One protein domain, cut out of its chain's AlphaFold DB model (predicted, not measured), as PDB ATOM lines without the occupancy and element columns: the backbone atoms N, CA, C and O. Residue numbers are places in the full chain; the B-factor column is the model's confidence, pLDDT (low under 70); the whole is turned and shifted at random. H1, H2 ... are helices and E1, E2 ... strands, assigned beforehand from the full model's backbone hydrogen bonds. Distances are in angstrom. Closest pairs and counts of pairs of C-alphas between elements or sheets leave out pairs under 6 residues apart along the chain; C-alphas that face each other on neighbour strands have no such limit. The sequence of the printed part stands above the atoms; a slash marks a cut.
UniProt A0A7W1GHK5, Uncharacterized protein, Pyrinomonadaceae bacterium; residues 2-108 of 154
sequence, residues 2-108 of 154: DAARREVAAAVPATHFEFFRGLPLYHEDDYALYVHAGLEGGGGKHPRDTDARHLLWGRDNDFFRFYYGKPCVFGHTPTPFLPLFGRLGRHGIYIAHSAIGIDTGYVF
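What this domain is: This is residues 2 to 108 of the 154 residues of an uncharacterized protein of Pyrinomonadaceae bacterium (UniProt A0A7W1GHK5). A small sheet of five very short strands has H4 over one face, while H3 only grazes the sheet near E2 and E1; before E1 the printed part reaches away from this body as an arm of two helices, H1 and H2, of which residues 2 to 8, 10 to 16 and 18 to 23 stick out free. Long stretches without a named element, residues 36 to 51 and 75 to 93, make up much of the body. The printed part has 107 residues with four named helices and five named strands, in the order H1 H2 E1 E2 H3 H4 E3 E4 E5; the mixed sheet runs E1 E2 E3 E5 E4. The class is mixed, helices and strands, with under half of the residues in named elements. The whole is only just loose, close to compact, with a radius of gyration of the C-alphas of 15.9 A and spans of 45 by 34 by 24 A.

Where its parts are: Find C-alpha 2 at (248.324, 181.865, 335.305); from there H1, residues 2 to 11, runs 14.2 A. H2, residues 14 to 22, follows over 12.4 A. E1, residues 26 to 28, spans 6.9 A and begins at C-alpha 26, (222.122, 195.125, 343.575). E2, residues 33 to 35, spans 6.5 A. Next look for H3, residues 52 to 57, 8.5 A, and H4, residues 61 to 66, 8.4 A. E3, residues 72 to 74, spans 6.4 A; E4, residues 94 to 96, 6.7 A; E5, residues 99 to 101, 6.6 A, ending at C-alpha 101, (224.417, 192.343, 357.862).

How they stand to each other: Start at edge strand E1: it forms a hairpin with antiparallel E2, with N 34 and O 27 2.8 A apart. E3 is parallel to E2, with N 73 and O 33 at 2.8 A. E5 is parallel to E3, with N 74 and O 100 at 2.9 A. E4, the other edge strand, forms an antiparallel hairpin with E5, with N 94 and O 101 at 2.8 A. E2, H3 H4, E3 form a strand-helix-strand unit, two parallel neighbour strands with helices between, and its crossover is right-handed. H3 only grazes the sheet, with its residues 52 to 56; its closest C-alphas to E2 are those of Leu 55 and Val 35, 6.2 A apart. H4 is on the sheet at a height of 8.8 A, over E5; on the local plane it stands at 29 degrees to E5, only just along the strands. The closest C-alphas of H4 and E5 are those of Phe 64 and Ala 99, 6.1 A apart. H1 and H2 are apart from each other and not on the sheet. In H1, H2, H3 and H4 every O i to N i+4 pair is within hydrogen-bond range.

The domain as a whole: Look at Ala 3 and Tyr 68 for the two C-alphas farthest apart, 46.5 A. The printed part has no cut, and its long links are E2 to H3 and E3 to E4. Mean pLDDT of the printed part is 94.6, and no printed residue is under 70.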
ATOM      1  N   ASP A   2     249.053 181.940 336.587       82.75
ATOM      2  CA  ASP A   2     248.324 181.865 335.305       82.75
ATOM      3  C   ASP A   2     247.908 180.455 334.877       82.75
ATOM      4  O   ASP A   2     246.808 180.283 334.358       82.75
ATOM      5  N   ALA A   3     248.733 179.436 335.142       84.38
ATOM      6  CA  ALA A   3     248.381 178.042 334.853       84.38
ATOM      7  C   ALA A   3     247.111 177.604 335.610       84.38
ATOM      8  O   ALA A   3     246.161 177.145 334.988       84.38
ATOM      9  N   ALA A   4     247.045 177.876 336.918       82.50
ATOM     10  CA  ALA A   4     245.870 177.586 337.742       82.50
ATOM     11  C   ALA A   4     244.619 178.364 337.288       82.50
ATOM     12  O   ALA A   4     243.520 177.820 337.271       82.50
ATOM     13  N   ARG A   5     244.766 179.632 336.867       83.31
ATOM     14  CA  ARG A   5     243.639 180.413 336.317       83.31
ATOM     15  C   ARG A   5     243.096 179.804 335.026       83.31
ATOM     16  O   ARG A   5     241.883 179.769 334.849       83.31
ATOM     17  N   ARG A   6     243.978 179.337 334.137       85.38
ATOM     18  CA  ARG A   6     243.585 178.672 332.885       85.38
ATOM     19  C   ARG A   6     242.892 177.343 333.148       85.38
ATOM     20  O   ARG A   6     241.889 177.061 332.508       85.38
ATOM     21  N   GLU A   7     243.396 176.568 334.101       88.94
ATOM     22  CA  GLU A   7     242.810 175.285 334.486       88.94
ATOM     23  C   GLU A   7     241.393 175.456 335.050       88.94
ATOM     24  O   GLU A   7     240.461 174.813 334.576       88.94
ATOM     25  N   VAL A   8     241.191 176.410 335.967       84.00
ATOM     26  CA  VAL A   8     239.851 176.745 336.480       84.00
ATOM     27  C   VAL A   8     238.941 177.249 335.360       84.00
ATOM     28  O   VAL A   8     237.796 176.816 335.263       84.00
ATOM     29  N   ALA A   9     239.433 178.136 334.492       82.38
ATOM     30  CA  ALA A   9     238.639 178.655 333.379       82.38
ATOM     31  C   ALA A   9     238.216 177.558 332.389       82.38
ATOM     32  O   ALA A   9     237.124 177.640 331.835       82.38
ATOM     33  N   ALA A  10     239.051 176.536 332.185       88.00
ATOM     34  CA  ALA A  10     238.726 175.383 331.352       88.00
ATOM     35  C   ALA A  10     237.746 174.410 332.033       88.00
ATOM     36  O   ALA A  10     236.962 173.759 331.348       88.00
ATOM     37  N   ALA A  11     237.782 174.309 333.366       92.88
ATOM     38  CA  ALA A  11     236.934 173.401 334.136       92.88
ATOM     39  C   ALA A  11     235.529 173.960 334.428       92.88
ATOM     40  O   ALA A  11     234.591 173.188 334.627       92.88
ATOM     41  N   VAL A  12     235.365 175.286 334.480       91.38
ATOM     42  CA  VAL A  12     234.072 175.922 334.760       91.38
ATOM     43  C   VAL A  12     233.236 175.996 333.475       91.38
ATOM     44  O   VAL A  12     233.673 176.615 332.503       91.38
ATOM     45  N   PRO A  13     232.016 175.424 333.448       94.44
ATOM     46  CA  PRO A  13     231.140 175.513 332.286       94.44
ATOM     47  C   PRO A  13     230.865 176.963 331.877       94.44
ATOM     48  O   PRO A  13     230.592 177.817 332.723       94.44
ATOM     49  N   ALA A  14     230.852 177.236 330.569       91.31
ATOM     50  CA  ALA A  14     230.546 178.564 330.029       91.31
ATOM     51  C   ALA A  14     229.215 179.124 330.563       91.31
ATOM     52  O   ALA A  14     229.122 180.303 330.893       91.31
ATOM     53  N   THR A  15     228.214 178.259 330.740       95.44
ATOM     54  CA  THR A  15     226.903 178.610 331.306       95.44
ATOM     55  C   THR A  15     226.990 179.199 332.713       95.44
ATOM     56  O   THR A  15     226.192 180.067 333.056       95.44
ATOM     57  N   HIS A  16     227.966 178.788 333.526       94.69
ATOM     58  CA  HIS A  16     228.167 179.355 334.858       94.69
ATOM     59  C   HIS A  16     228.750 180.768 334.771       94.69
ATOM     60  O   HIS A  16     228.334 181.645 335.522       94.69
ATOM     61  N   PHE A  17     229.675 181.018 333.836       90.81
ATOM     62  CA  PHE A  17     230.186 182.371 333.606       90.81
ATOM     63  C   PHE A  17     229.085 183.319 333.134       90.81
ATOM     64  O   PHE A  17     229.003 184.435 333.640       90.81
ATOM     65  N   GLU A  18     228.229 182.872 332.216       94.69
ATOM     66  CA  GLU A  18     227.094 183.673 331.749       94.69
ATOM     67  C   GLU A  18     226.087 183.944 332.869       94.69
ATOM     68  O   GLU A  18     225.630 185.075 333.015       94.69
ATOM     69  N   PHE A  19     225.824 182.956 333.730       96.06
ATOM     70  CA  PHE A  19     225.029 183.169 334.937       96.06
ATOM     71  C   PHE A  19     225.629 184.273 335.818       96.06
ATOM     72  O   PHE A  19     224.940 185.245 336.111       96.06
ATOM     73  N   PHE A  20     226.916 184.182 336.183       92.69
ATOM     74  CA  PHE A  20     227.564 185.195 337.026       92.69
ATOM     75  C   PHE A  20     227.595 186.586 336.381       92.69
ATOM     76  O   PHE A  20     227.419 187.579 337.081       92.69
ATOM     77  N   ARG A  21     227.798 186.670 335.060       92.88
ATOM     78  CA  ARG A  21     227.772 187.937 334.310       92.88
ATOM     79  C   ARG A  21     226.380 188.560 334.245       92.88
ATOM     80  O   ARG A  21     226.280 189.779 334.156       92.88
ATOM     81  N   GLY A  22     225.334 187.737 334.276       95.50
ATOM     82  CA  GLY A  22     223.943 188.179 334.265       95.50
ATOM     83  C   GLY A  22     223.407 188.616 335.631       95.50
ATOM     84  O   GLY A  22     222.304 189.157 335.692       95.50
ATOM     85  N   LEU A  23     224.144 188.391 336.724       96.94
ATOM     86  CA  LEU A  23     223.697 188.797 338.054       96.94
ATOM     87  C   LEU A  23     223.774 190.323 338.214       96.94
ATOM     88  O   LEU A  23     224.823 190.916 337.949       96.94
ATOM     89  N   PRO A  24     222.697 190.974 338.687       97.50
ATOM     90  CA  PRO A  24     222.744 192.394 338.983       97.50
ATOM     91  C   PRO A  24     223.638 192.651 340.203       97.50
ATOM     92  O   PRO A  24     223.742 191.828 341.111       97.50
ATOM     93  N   LEU A  25     224.263 193.828 340.249       97.75
ATOM     94  CA  LEU A  25     225.121 194.231 341.375       97.75
ATOM     95  C   LEU A  25     224.331 194.556 342.648       97.75
ATOM     96  O   LEU A  25     224.881 194.521 343.749       97.75
ATOM     97  N   TYR A  26     223.056 194.896 342.487       98.56
ATOM     98  CA  TYR A  26     222.122 195.125 343.575       98.56
ATOM     99  C   TYR A  26     220.708 194.738 343.140       98.56
ATOM    100  O   TYR A  26     220.398 194.695 341.949       98.56
ATOM    101  N   HIS A  27     219.842 194.499 344.115       98.38
ATOM    102  CA  HIS A  27     218.404 194.379 343.912       98.38
ATOM    103  C   HIS A  27     217.679 195.359 344.836       98.38
ATOM    104  O   HIS A  27     218.205 195.740 345.881       98.38
ATOM    105  N   GLU A  28     216.489 195.790 344.444       97.75
ATOM    106  CA  GLU A  28     215.637 196.662 345.244       97.75
ATOM    107  C   GLU A  28     214.187 196.212 345.075       97.75
ATOM    108  O   GLU A  28     213.710 196.087 343.947       97.75
ATOM    109  N   ASP A  29     213.503 195.992 346.194       95.31
ATOM    110  CA  ASP A  29     212.061 195.746 346.259       95.31
ATOM    111  C   ASP A  29     211.405 196.719 347.250       95.31
ATOM    112  O   ASP A  29     212.061 197.641 347.731       95.31
ATOM    113  N   ASP A  30     210.122 196.561 347.572       92.56
ATOM    114  CA  ASP A  30     209.419 197.468 348.494       92.56
ATOM    115  C   ASP A  30     210.001 197.468 349.920       92.56
ATOM    116  O   ASP A  30     209.879 198.458 350.646       92.56
ATOM    117  N   TYR A  31     210.682 196.393 350.322       91.56
ATOM    118  CA  TYR A  31     211.153 196.193 351.687       91.56
ATOM    119  C   TYR A  31     212.595 196.646 351.891       91.56
ATOM    120  O   TYR A  31     212.909 197.173 352.961       91.56
ATOM    121  N   ALA A  32     213.483 196.434 350.916       96.44
ATOM    122  CA  ALA A  32     214.907 196.677 351.111       96.44
ATOM    123  C   ALA A  32     215.711 196.926 349.823       96.44
ATOM    124  O   ALA A  32     215.294 196.647 348.700       96.44
ATOM    125  N   LEU A  33     216.918 197.450 350.031       98.06
ATOM    126  CA  LEU A  33     218.053 197.365 349.123       98.06
ATOM    127  C   LEU A  33     218.859 196.108 349.466       98.06
ATOM    128  O   LEU A  33     219.138 195.849 350.637       98.06
ATOM    129  N   TYR A  34     219.288 195.362 348.455       98.50
ATOM    130  CA  TYR A  34     220.117 194.168 348.599       98.50
ATOM    131  C   TYR A  34     221.419 194.383 347.839       98.50
ATOM    132  O   TYR A  34     221.414 194.499 346.613       98.50
ATOM    133  N   VAL A  35     222.534 194.445 348.561       98.50
ATOM    134  CA  VAL A  35     223.882 194.649 348.004       98.50
ATOM    135  C   VAL A  35     224.835 193.612 348.581       98.50
ATOM    136  O   VAL A  35     224.604 193.089 349.667       98.50
ATOM    137  N   HIS A  36     225.929 193.295 347.889       98.44
ATOM    138  CA  HIS A  36     226.872 192.305 348.409       98.44
ATOM    139  C   HIS A  36     227.656 192.830 349.625       98.44
ATOM    140  O   HIS A  36     227.681 192.164 350.657       98.44
ATOM    141  N   ALA A  37     228.257 194.022 349.525       98.25
ATOM    142  CA  ALA A  37     229.196 194.541 350.524       98.25
ATOM    143  C   ALA A  37     228.670 195.693 351.395       98.25
ATOM    144  O   ALA A  37     228.993 195.762 352.582       98.25
ATOM    145  N   GLY A  38     227.867 196.591 350.825       96.69
ATOM    146  CA  GLY A  38     227.336 197.768 351.515       96.69
ATOM    147  C   GLY A  38     227.208 198.977 350.591       96.69
ATOM    148  O   GLY A  38     227.484 198.884 349.393       96.69
ATOM    149  N   LEU A  39     226.779 200.108 351.152       97.25
ATOM    150  CA  LEU A  39     226.600 201.366 350.418       97.25
ATOM    151  C   LEU A  39     227.815 202.288 350.563       97.25
ATOM    152  O   LEU A  39     228.597 202.165 351.506       97.25
ATOM    153  N   GLU A  40     227.987 203.203 349.612       95.38
ATOM    154  CA  GLU A  40     229.081 204.184 349.593       95.38
ATOM    155  C   GLU A  40     228.707 205.474 350.329       95.38
ATOM    156  O   GLU A  40     227.551 205.907 350.314       95.38
ATOM    157  N   GLY A  41     229.703 206.108 350.957       92.69
ATOM    158  CA  GLY A  41     229.580 207.442 351.542       92.69
ATOM    159  C   GLY A  41     228.609 207.453 352.714       92.69
ATOM    160  O   GLY A  41     227.706 208.287 352.756       92.69
ATOM    161  N   GLY A  42     228.710 206.460 353.598       92.88
ATOM    162  CA  GLY A  42     227.777 206.306 354.715       92.88
ATOM    163  C   GLY A  42     226.358 205.884 354.312       92.88
ATOM    164  O   GLY A  42     225.446 205.925 355.135       92.88
ATOM    165  N   GLY A  43     226.144 205.494 353.051       92.00
ATOM    166  CA  GLY A  43     224.816 205.230 352.492       92.00
ATOM    167  C   GLY A  43     224.089 206.469 351.972       92.00
ATOM    168  O   GLY A  43     222.882 206.418 351.750       92.00
ATOM    169  N   GLY A  44     224.811 207.572 351.747       92.75
ATOM    170  CA  GLY A  44     224.274 208.761 351.079       92.75
ATOM    171  C   GLY A  44     224.058 208.585 349.571       92.75
ATOM    172  O   GLY A  44     223.345 209.381 348.963       92.75
ATOM    173  N   LYS A  45     224.651 207.550 348.958       94.69
ATOM    174  CA  LYS A  45     224.469 207.212 347.540       94.69
ATOM    175  C   LYS A  45     223.580 205.983 347.374       94.69
ATOM    176  O   LYS A  45     223.760 204.971 348.050       94.69
ATOM    177  N   HIS A  46     222.657 206.053 346.420       97.38
ATOM    178  CA  HIS A  46     221.871 204.897 346.003       97.38
ATOM    179  C   HIS A  46     222.774 203.869 345.280       97.38
ATOM    180  O   HIS A  46     223.665 204.284 344.534       97.38
ATOM    181  N   PRO A  47     222.548 202.540 345.408       97.38
ATOM    182  CA  PRO A  47     223.348 201.523 344.711       97.38
ATOM    183  C   PRO A  47     223.496 201.744 343.200       97.38
ATOM    184  O   PRO A  47     224.583 201.592 342.657       97.38
ATOM    185  N   ARG A  48     222.408 202.162 342.538       97.06
ATOM    186  CA  ARG A  48     222.376 202.549 341.112       97.06
ATOM    187  C   ARG A  48     223.448 203.573 340.696       97.06
ATOM    188  O   ARG A  48     223.872 203.549 339.550       97.06
ATOM    189  N   ASP A  49     223.873 204.436 341.622       96.50
ATOM    190  CA  ASP A  49     224.836 205.525 341.399       96.50
ATOM    191  C   ASP A  49     226.208 205.237 342.049       96.50
ATOM    192  O   ASP A  49     227.055 206.125 342.163       96.50
ATOM    193  N   THR A  50     226.422 204.007 342.529       94.62
ATOM    194  CA  THR A  50     227.629 203.578 343.252       94.62
ATOM    195  C   THR A  50     228.561 202.769 342.343       94.62
ATOM    196  O   THR A  50     228.109 201.988 341.507       94.62
ATOM    197  N   ASP A  51     229.880 202.907 342.525       94.81
ATOM    198  CA  ASP A  51     230.862 202.090 341.796       94.81
ATOM    199  C   ASP A  51     230.696 200.590 342.107       94.81
ATOM    200  O   ASP A  51     230.560 200.174 343.263       94.81
ATOM    201  N   ALA A  52     230.776 199.753 341.069       96.00
ATOM    202  CA  ALA A  52     230.614 198.307 341.191       96.00
ATOM    203  C   ALA A  52     231.609 197.670 342.175       96.00
ATOM    204  O   ALA A  52     231.258 196.729 342.889       96.00
ATOM    205  N   ARG A  53     232.850 198.174 342.255       96.94
ATOM    206  CA  ARG A  53     233.830 197.654 343.216       96.94
ATOM    207  C   ARG A  53     233.439 197.984 344.642       96.94
ATOM    208  O   ARG A  53     233.725 197.174 345.515       96.94
ATOM    209  N   HIS A  54     232.775 199.109 344.893       97.06
ATOM    210  CA  HIS A  54     232.280 199.409 346.235       97.06
ATOM    211  C   HIS A  54     231.145 198.466 346.630       97.06
ATOM    212  O   HIS A  54     231.209 197.870 347.701       97.06
ATOM    213  N   LEU A  55     230.173 198.233 345.738       97.75
ATOM    214  CA  LEU A  55     229.075 197.287 345.990       97.75
ATOM    215  C   LEU A  55     229.558 195.849 346.228       97.75
ATOM    216  O   LEU A  55     228.905 195.103 346.958       97.75
ATOM    217  N   LEU A  56     230.693 195.464 345.634       97.56
ATOM    218  CA  LEU A  56     231.280 194.124 345.748       97.56
ATOM    219  C   LEU A  56     232.356 193.987 346.833       97.56
ATOM    220  O   LEU A  56     232.591 192.885 347.312       97.56
ATOM    221  N   TRP A  57     233.056 195.055 347.211       98.06
ATOM    222  CA  TRP A  57     234.247 194.933 348.064       98.06
ATOM    223  C   TRP A  57     234.319 195.945 349.207       98.06
ATOM    224  O   TRP A  57     235.184 195.794 350.078       98.06
ATOM    225  N   GLY A  58     233.425 196.934 349.225       96.88
ATOM    226  CA  GLY A  58     233.399 198.027 350.189       96.88
ATOM    227  C   GLY A  58     233.279 197.562 351.642       96.88
ATOM    228  O   GLY A  58     232.694 196.527 351.950       96.88
ATOM    229  N   ARG A  59     233.874 198.337 352.555       97.31
ATOM    230  CA  ARG A  59     233.791 198.151 354.016       97.31
ATOM    231  C   ARG A  59     233.666 199.502 354.708       97.31
ATOM    232  O   ARG A  59     234.514 199.890 355.508       97.31
ATOM    233  N   ASP A  60     232.642 200.246 354.315       96.12
ATOM    234  CA  ASP A  60     232.389 201.597 354.805       96.12
ATOM    235  C   ASP A  60     231.857 201.550 356.250       96.12
ATOM    236  O   ASP A  60     230.775 201.025 356.525       96.12
ATOM    237  N   ASN A  61     232.644 202.074 357.193       96.62
ATOM    238  CA  ASN A  61     232.290 202.054 358.610       96.62
ATOM    239  C   ASN A  61     231.124 202.992 358.942       96.62
ATOM    240  O   ASN A  61     230.338 202.679 359.839       96.62
ATOM    241  N   ASP A  62     231.000 204.100 358.210       97.31
ATOM    242  CA  ASP A  62     229.921 205.060 358.403       97.31
ATOM    243  C   ASP A  62     228.599 204.452 357.941       97.31
ATOM    244  O   ASP A  62     227.590 204.595 358.630       97.31
ATOM    245  N   PHE A  63     228.614 203.667 356.855       97.75
ATOM    246  CA  PHE A  63     227.432 202.924 356.408       97.75
ATOM    247  C   PHE A  63     226.962 201.946 357.489       97.75
ATOM    248  O   PHE A  63     225.782 201.927 357.838       97.75
ATOM    249  N   PHE A  64     227.878 201.168 358.075       97.69
ATOM    250  CA  PHE A  64     227.505 200.220 359.124       97.69
ATOM    251  C   PHE A  64     226.894 200.925 360.341       97.69
ATOM    252  O   PHE A  64     225.944 200.420 360.932       97.69
ATOM    253  N   ARG A  65     227.429 202.088 360.729       96.62
ATOM    254  CA  ARG A  65     227.059 202.751 361.984       96.62
ATOM    255  C   ARG A  65     225.896 203.719 361.883       96.62
ATOM    256  O   ARG A  65     225.207 203.897 362.881       96.62
ATOM    257  N   PHE A  66     225.730 204.385 360.748       96.00
ATOM    258  CA  PHE A  66     224.944 205.614 360.661       96.00
ATOM    259  C   PHE A  66     223.987 205.637 359.469       96.00
ATOM    260  O   PHE A  66     223.503 206.701 359.093       96.00
ATOM    261  N   TYR A  67     223.677 204.485 358.874       96.25
ATOM    262  CA  TYR A  67     222.714 204.418 357.782       96.25
ATOM    263  C   TYR A  67     221.260 204.347 358.280       96.25
ATOM    264  O   TYR A  67     220.857 203.388 358.942       96.25
ATOM    265  N   TYR A  68     220.452 205.348 357.911       94.25
ATOM    266  CA  TYR A  68     219.040 205.494 358.314       94.25
ATOM    267  C   TYR A  68     218.048 205.472 357.136       94.25
ATOM    268  O   TYR A  68     216.873 205.780 357.322       94.25
ATOM    269  N   GLY A  69     218.505 205.141 355.925       93.81
ATOM    270  CA  GLY A  69     217.653 205.094 354.732       93.81
ATOM    271  C   GLY A  69     216.712 203.883 354.689       93.81
ATOM    272  O   GLY A  69     216.398 203.268 355.712       93.81
ATOM    273  N   LYS A  70     216.286 203.510 353.476       94.19
ATOM    274  CA  LYS A  70     215.550 202.259 353.216       94.19
ATOM    275  C   LYS A  70     216.369 201.060 353.713       94.19
ATOM    276  O   LYS A  70     217.582 201.088 353.508       94.19
ATOM    277  N   PRO A  71     215.776 200.027 354.339       96.06
ATOM    278  CA  PRO A  71     216.535 198.899 354.879       96.06
ATOM    279  C   PRO A  71     217.540 198.362 353.854       96.06
ATOM    280  O   PRO A  71     217.186 198.178 352.696       96.06
ATOM    281  N   CYS A  72     218.796 198.159 354.246       97.62
ATOM    282  CA  CYS A  72     219.841 197.667 353.354       97.62
ATOM    283  C   CYS A  72     220.403 196.358 353.899       97.62
ATOM    284  O   CYS A  72     221.063 196.346 354.941       97.62
ATOM    285  N   VAL A  73     220.146 195.265 353.184       98.50
ATOM    286  CA  VAL A  73     220.664 193.931 353.485       98.50
ATOM    287  C   VAL A  73     221.990 193.737 352.760       98.50
ATOM    288  O   VAL A  73     222.080 193.955 351.550       98.50
ATOM    289  N   PHE A  74     223.020 193.335 353.503       98.69
ATOM    290  CA  PHE A  74     224.358 193.104 352.972       98.69
ATOM    291  C   PHE A  74     225.032 191.869 353.582       98.69
ATOM    292  O   PHE A  74     224.645 191.377 354.646       98.69
ATOM    293  N   GLY A  75     226.041 191.350 352.885       97.94
ATOM    294  CA  GLY A  75     226.902 190.257 353.335       97.94
ATOM    295  C   GLY A  75     228.364 190.701 353.381       97.94
ATOM    296  O   GLY A  75     228.646 191.808 353.836       97.94
ATOM    297  N   HIS A  76     229.277 189.851 352.886       97.94
ATOM    298  CA  HIS A  76     230.708 190.113 352.604       97.94
ATOM    299  C   HIS A  76     231.626 190.447 353.783       97.94
ATOM    300  O   HIS A  76     232.789 190.039 353.816       97.94
ATOM    301  N   THR A  77     231.157 191.270 354.715       98.00
ATOM    302  CA  THR A  77     231.837 191.573 355.965       98.00
ATOM    303  C   THR A  77     231.201 190.714 357.043       98.00
ATOM    304  O   THR A  77     230.100 191.042 357.495       98.00
ATOM    305  N   PRO A  78     231.878 189.641 357.489       97.44
ATOM    306  CA  PRO A  78     231.307 188.779 358.498       97.44
ATOM    307  C   PRO A  78     230.925 189.528 359.774       97.44
ATOM    308  O   PRO A  78     231.664 190.409 360.227       97.44
ATOM    309  N   THR A  79     229.814 189.135 360.401       97.31
ATOM    310  CA  THR A  79     229.260 189.796 361.596       97.31
ATOM    311  C   THR A  79     230.297 190.094 362.694       97.31
ATOM    312  O   THR A  79     230.257 191.191 363.261       97.31
ATOM    313  N   PRO A  80     231.271 189.208 363.008       95.56
ATOM    314  CA  PRO A  80     232.301 189.493 364.011       95.56
ATOM    315  C   PRO A  80     233.266 190.639 363.679       95.56
ATOM    316  O   PRO A  80     234.038 191.032 364.555       95.56
ATOM    317  N   PHE A  81     233.230 191.186 362.464       96.19
ATOM    318  CA  PHE A  81     234.002 192.363 362.056       96.19
ATOM    319  C   PHE A  81     233.164 193.651 362.001       96.19
ATOM    320  O   PHE A  81     233.726 194.737 361.893       96.19
ATOM    321  N   LEU A  82     231.839 193.562 362.152       97.62
ATOM    322  CA  LEU A  82     230.932 194.719 362.187       97.62
ATOM    323  C   LEU A  82     230.892 195.376 363.579       97.62
ATOM    324  O   LEU A  82     231.299 194.749 364.549       97.62
ATOM    325  N   PRO A  83     230.421 196.617 363.764       97.31
ATOM    326  CA  PRO A  83     230.382 197.251 365.089       97.31
ATOM    327  C   PRO A  83     229.644 196.418 366.159       97.31
ATOM    328  O   PRO A  83     228.594 195.847 365.890       97.31
ATOM    329  N   LEU A  84     230.164 196.351 367.392       95.50
ATOM    330  CA  LEU A  84     229.642 195.445 368.433       95.50
ATOM    331  C   LEU A  84     228.162 195.685 368.780       95.50
ATOM    332  O   LEU A  84     227.425 194.728 368.991       95.50
ATOM    333  N   PHE A  85     227.727 196.946 368.813       94.50
ATOM    334  CA  PHE A  85     226.396 197.337 369.294       94.50
ATOM    335  C   PHE A  85     225.231 196.799 368.449       94.50
ATOM    336  O   PHE A  85     224.118 196.711 368.956       94.50
ATOM    337  N   GLY A  86     225.473 196.454 367.181       94.19
ATOM    338  CA  GLY A  86     224.448 195.902 366.293       94.19
ATOM    339  C   GLY A  86     224.498 194.380 366.156       94.19
ATOM    340  O   GLY A  86     223.670 193.810 365.455       94.19
ATOM    341  N   ARG A  87     225.462 193.686 366.776       95.38
ATOM    342  CA  ARG A  87     225.586 192.223 366.649       95.38
ATOM    343  C   ARG A  87     224.558 191.519 367.533       95.38
ATOM    344  O   ARG A  87     224.507 191.759 368.738       95.38
ATOM    345  N   LEU A  88     223.785 190.600 366.961       93.19
ATOM    346  CA  LEU A  88     222.747 189.858 367.677       93.19
ATOM    347  C   LEU A  88     223.221 188.446 368.036       93.19
ATOM    348  O   LEU A  88     223.025 187.494 367.290       93.19
ATOM    349  N   GLY A  89     223.821 188.292 369.215       87.56
ATOM    350  CA  GLY A  89     224.324 186.999 369.692       87.56
ATOM    351  C   GLY A  89     225.641 186.567 369.034       87.56
ATOM    352  O   GLY A  89     226.212 187.269 368.205       87.56
ATOM    353  N   ARG A  90     226.165 185.403 369.445       85.12
ATOM    354  CA  ARG A  90     227.511 184.944 369.052       85.12
ATOM    355  C   ARG A  90     227.635 184.616 367.561       85.12
ATOM    356  O   ARG A  90     228.648 184.960 366.974       85.12
ATOM    357  N   HIS A  91     226.628 183.951 366.994       89.44
ATOM    358  CA  HIS A  91     226.577 183.494 365.596       89.44
ATOM    359  C   HIS A  91     225.366 184.070 364.844       89.44
ATOM    360  O   HIS A  91     224.862 183.456 363.906       89.44
ATOM    361  N   GLY A  92     224.829 185.200 365.307       93.56
ATOM    362  CA  GLY A  92     223.693 185.835 364.655       93.56
ATOM    363  C   GLY A  92     224.109 186.928 363.685       93.56
ATOM    364  O   GLY A  92     225.284 187.109 363.359       93.56
ATOM    365  N   ILE A  93     223.101 187.643 363.214       97.19
ATOM    366  CA  ILE A  93     223.237 188.708 362.225       97.19
ATOM    367  C   ILE A  93     223.574 190.050 362.887       97.19
ATOM    368  O   ILE A  93     223.563 190.193 364.114       97.19
ATOM    369  N   TYR A  94     223.864 191.043 362.060       97.62
ATOM    370  CA  TYR A  94     224.026 192.437 362.441       97.62
ATOM    371  C   TYR A  94     222.769 193.236 362.094       97.62
ATOM    372  O   TYR A  94     222.288 193.150 360.967       97.62
ATOM    373  N   ILE A  95     222.267 194.039 363.031       96.25
ATOM    374  CA  ILE A  95     221.233 195.043 362.783       96.25
ATOM    375  C   ILE A  95     221.610 196.332 363.517       96.25
ATOM    376  O   ILE A  95     221.655 196.367 364.748       96.25
ATOM    377  N   ALA A  96     221.830 197.406 362.764       95.06
ATOM    378  CA  ALA A  96     222.008 198.756 363.289       95.06
ATOM    379  C   ALA A  96     221.247 199.748 362.414       95.06
ATOM    380  O   ALA A  96     221.512 199.848 361.221       95.06
ATOM    381  N   HIS A  97     220.309 200.486 363.011       93.69
ATOM    382  CA  HIS A  97     219.429 201.404 362.280       93.69
ATOM    383  C   HIS A  97     218.781 200.706 361.072       93.69
ATOM    384  O   HIS A  97     217.993 199.785 361.283       93.69
ATOM    385  N   SER A  98     219.128 201.098 359.844       95.62
ATOM    386  CA  SER A  98     218.633 200.473 358.612       95.62
ATOM    387  C   SER A  98     219.633 199.511 357.949       95.62
ATOM    388  O   SER A  98     219.314 198.941 356.910       95.62
ATOM    389  N   ALA A  99     220.828 199.308 358.511       97.62
ATOM    390  CA  ALA A  99     221.837 198.385 357.992       97.62
ATOM    391  C   ALA A  99     221.669 196.980 358.601       97.62
ATOM    392  O   ALA A  99     221.669 196.812 359.824       97.62
ATOM    393  N   ILE A 100     221.544 195.963 357.741       98.00
ATOM    394  CA  ILE A 100     221.290 194.567 358.117       98.00
ATOM    395  C   ILE A 100     222.374 193.674 357.498       98.00
ATOM    396  O   ILE A 100     222.348 193.390 356.303       98.00
ATOM    397  N   GLY A 101     223.328 193.217 358.308       98.19
ATOM    398  CA  GLY A 101     224.417 192.343 357.862       98.19
ATOM    399  C   GLY A 101     224.107 190.876 358.150       98.19
ATOM    400  O   GLY A 101     223.938 190.513 359.312       98.19
ATOM    401  N   ILE A 102     224.047 190.023 357.126       98.12
ATOM    402  CA  ILE A 102     223.647 188.607 357.264       98.12
ATOM    403  C   ILE A 102     224.791 187.602 357.072       98.12
ATOM    404  O   ILE A 102     224.562 186.396 357.155       98.12
ATOM    405  N   ASP A 103     226.019 188.071 356.837       98.06
ATOM    406  CA  ASP A 103     227.177 187.191 356.668       98.06
ATOM    407  C   ASP A 103     227.639 186.605 358.009       98.06
ATOM    408  O   ASP A 103     228.443 187.173 358.753       98.06
ATOM    409  N   THR A 104     227.101 185.431 358.323       97.38
ATOM    410  CA  THR A 104     227.462 184.651 359.506       97.38
ATOM    411  C   THR A 104     228.517 183.585 359.216       97.38
ATOM    412  O   THR A 104     228.922 182.886 360.135       97.38
ATOM    413  N   GLY A 105     229.012 183.454 357.982       93.12
ATOM    414  CA  GLY A 105     229.852 182.338 357.539       93.12
ATOM    415  C   GLY A 105     231.354 182.507 357.797       93.12
ATOM    416  O   GLY A 105     232.143 182.395 356.869       93.12
ATOM    417  N   TYR A 106     231.783 182.770 359.037       91.19
ATOM    418  CA  TYR A 106     233.196 183.088 359.344       91.19
ATOM    419  C   TYR A 106     234.012 181.960 359.992       91.19
ATOM    420  O   TYR A 106     235.236 182.051 360.056       91.19
ATOM    421  N   VAL A 107     233.362 180.909 360.496       91.81
ATOM    422  CA  VAL A 107     234.015 179.673 360.968       91.81
ATOM    423  C   VAL A 107     233.123 178.473 360.669       91.81
ATOM    424  O   VAL A 107     231.915 178.635 360.531       91.81
ATOM    425  N   PHE A 108     233.702 177.271 360.648       88.25
ATOM    426  CA  PHE A 108     233.009 176.020 360.308       88.25
ATOM    427  C   PHE A 108     231.728 175.755 361.120       88.25
ATOM    428  O   PHE A 108     230.758 175.219 360.600       88.25
TER     429      PHE A 108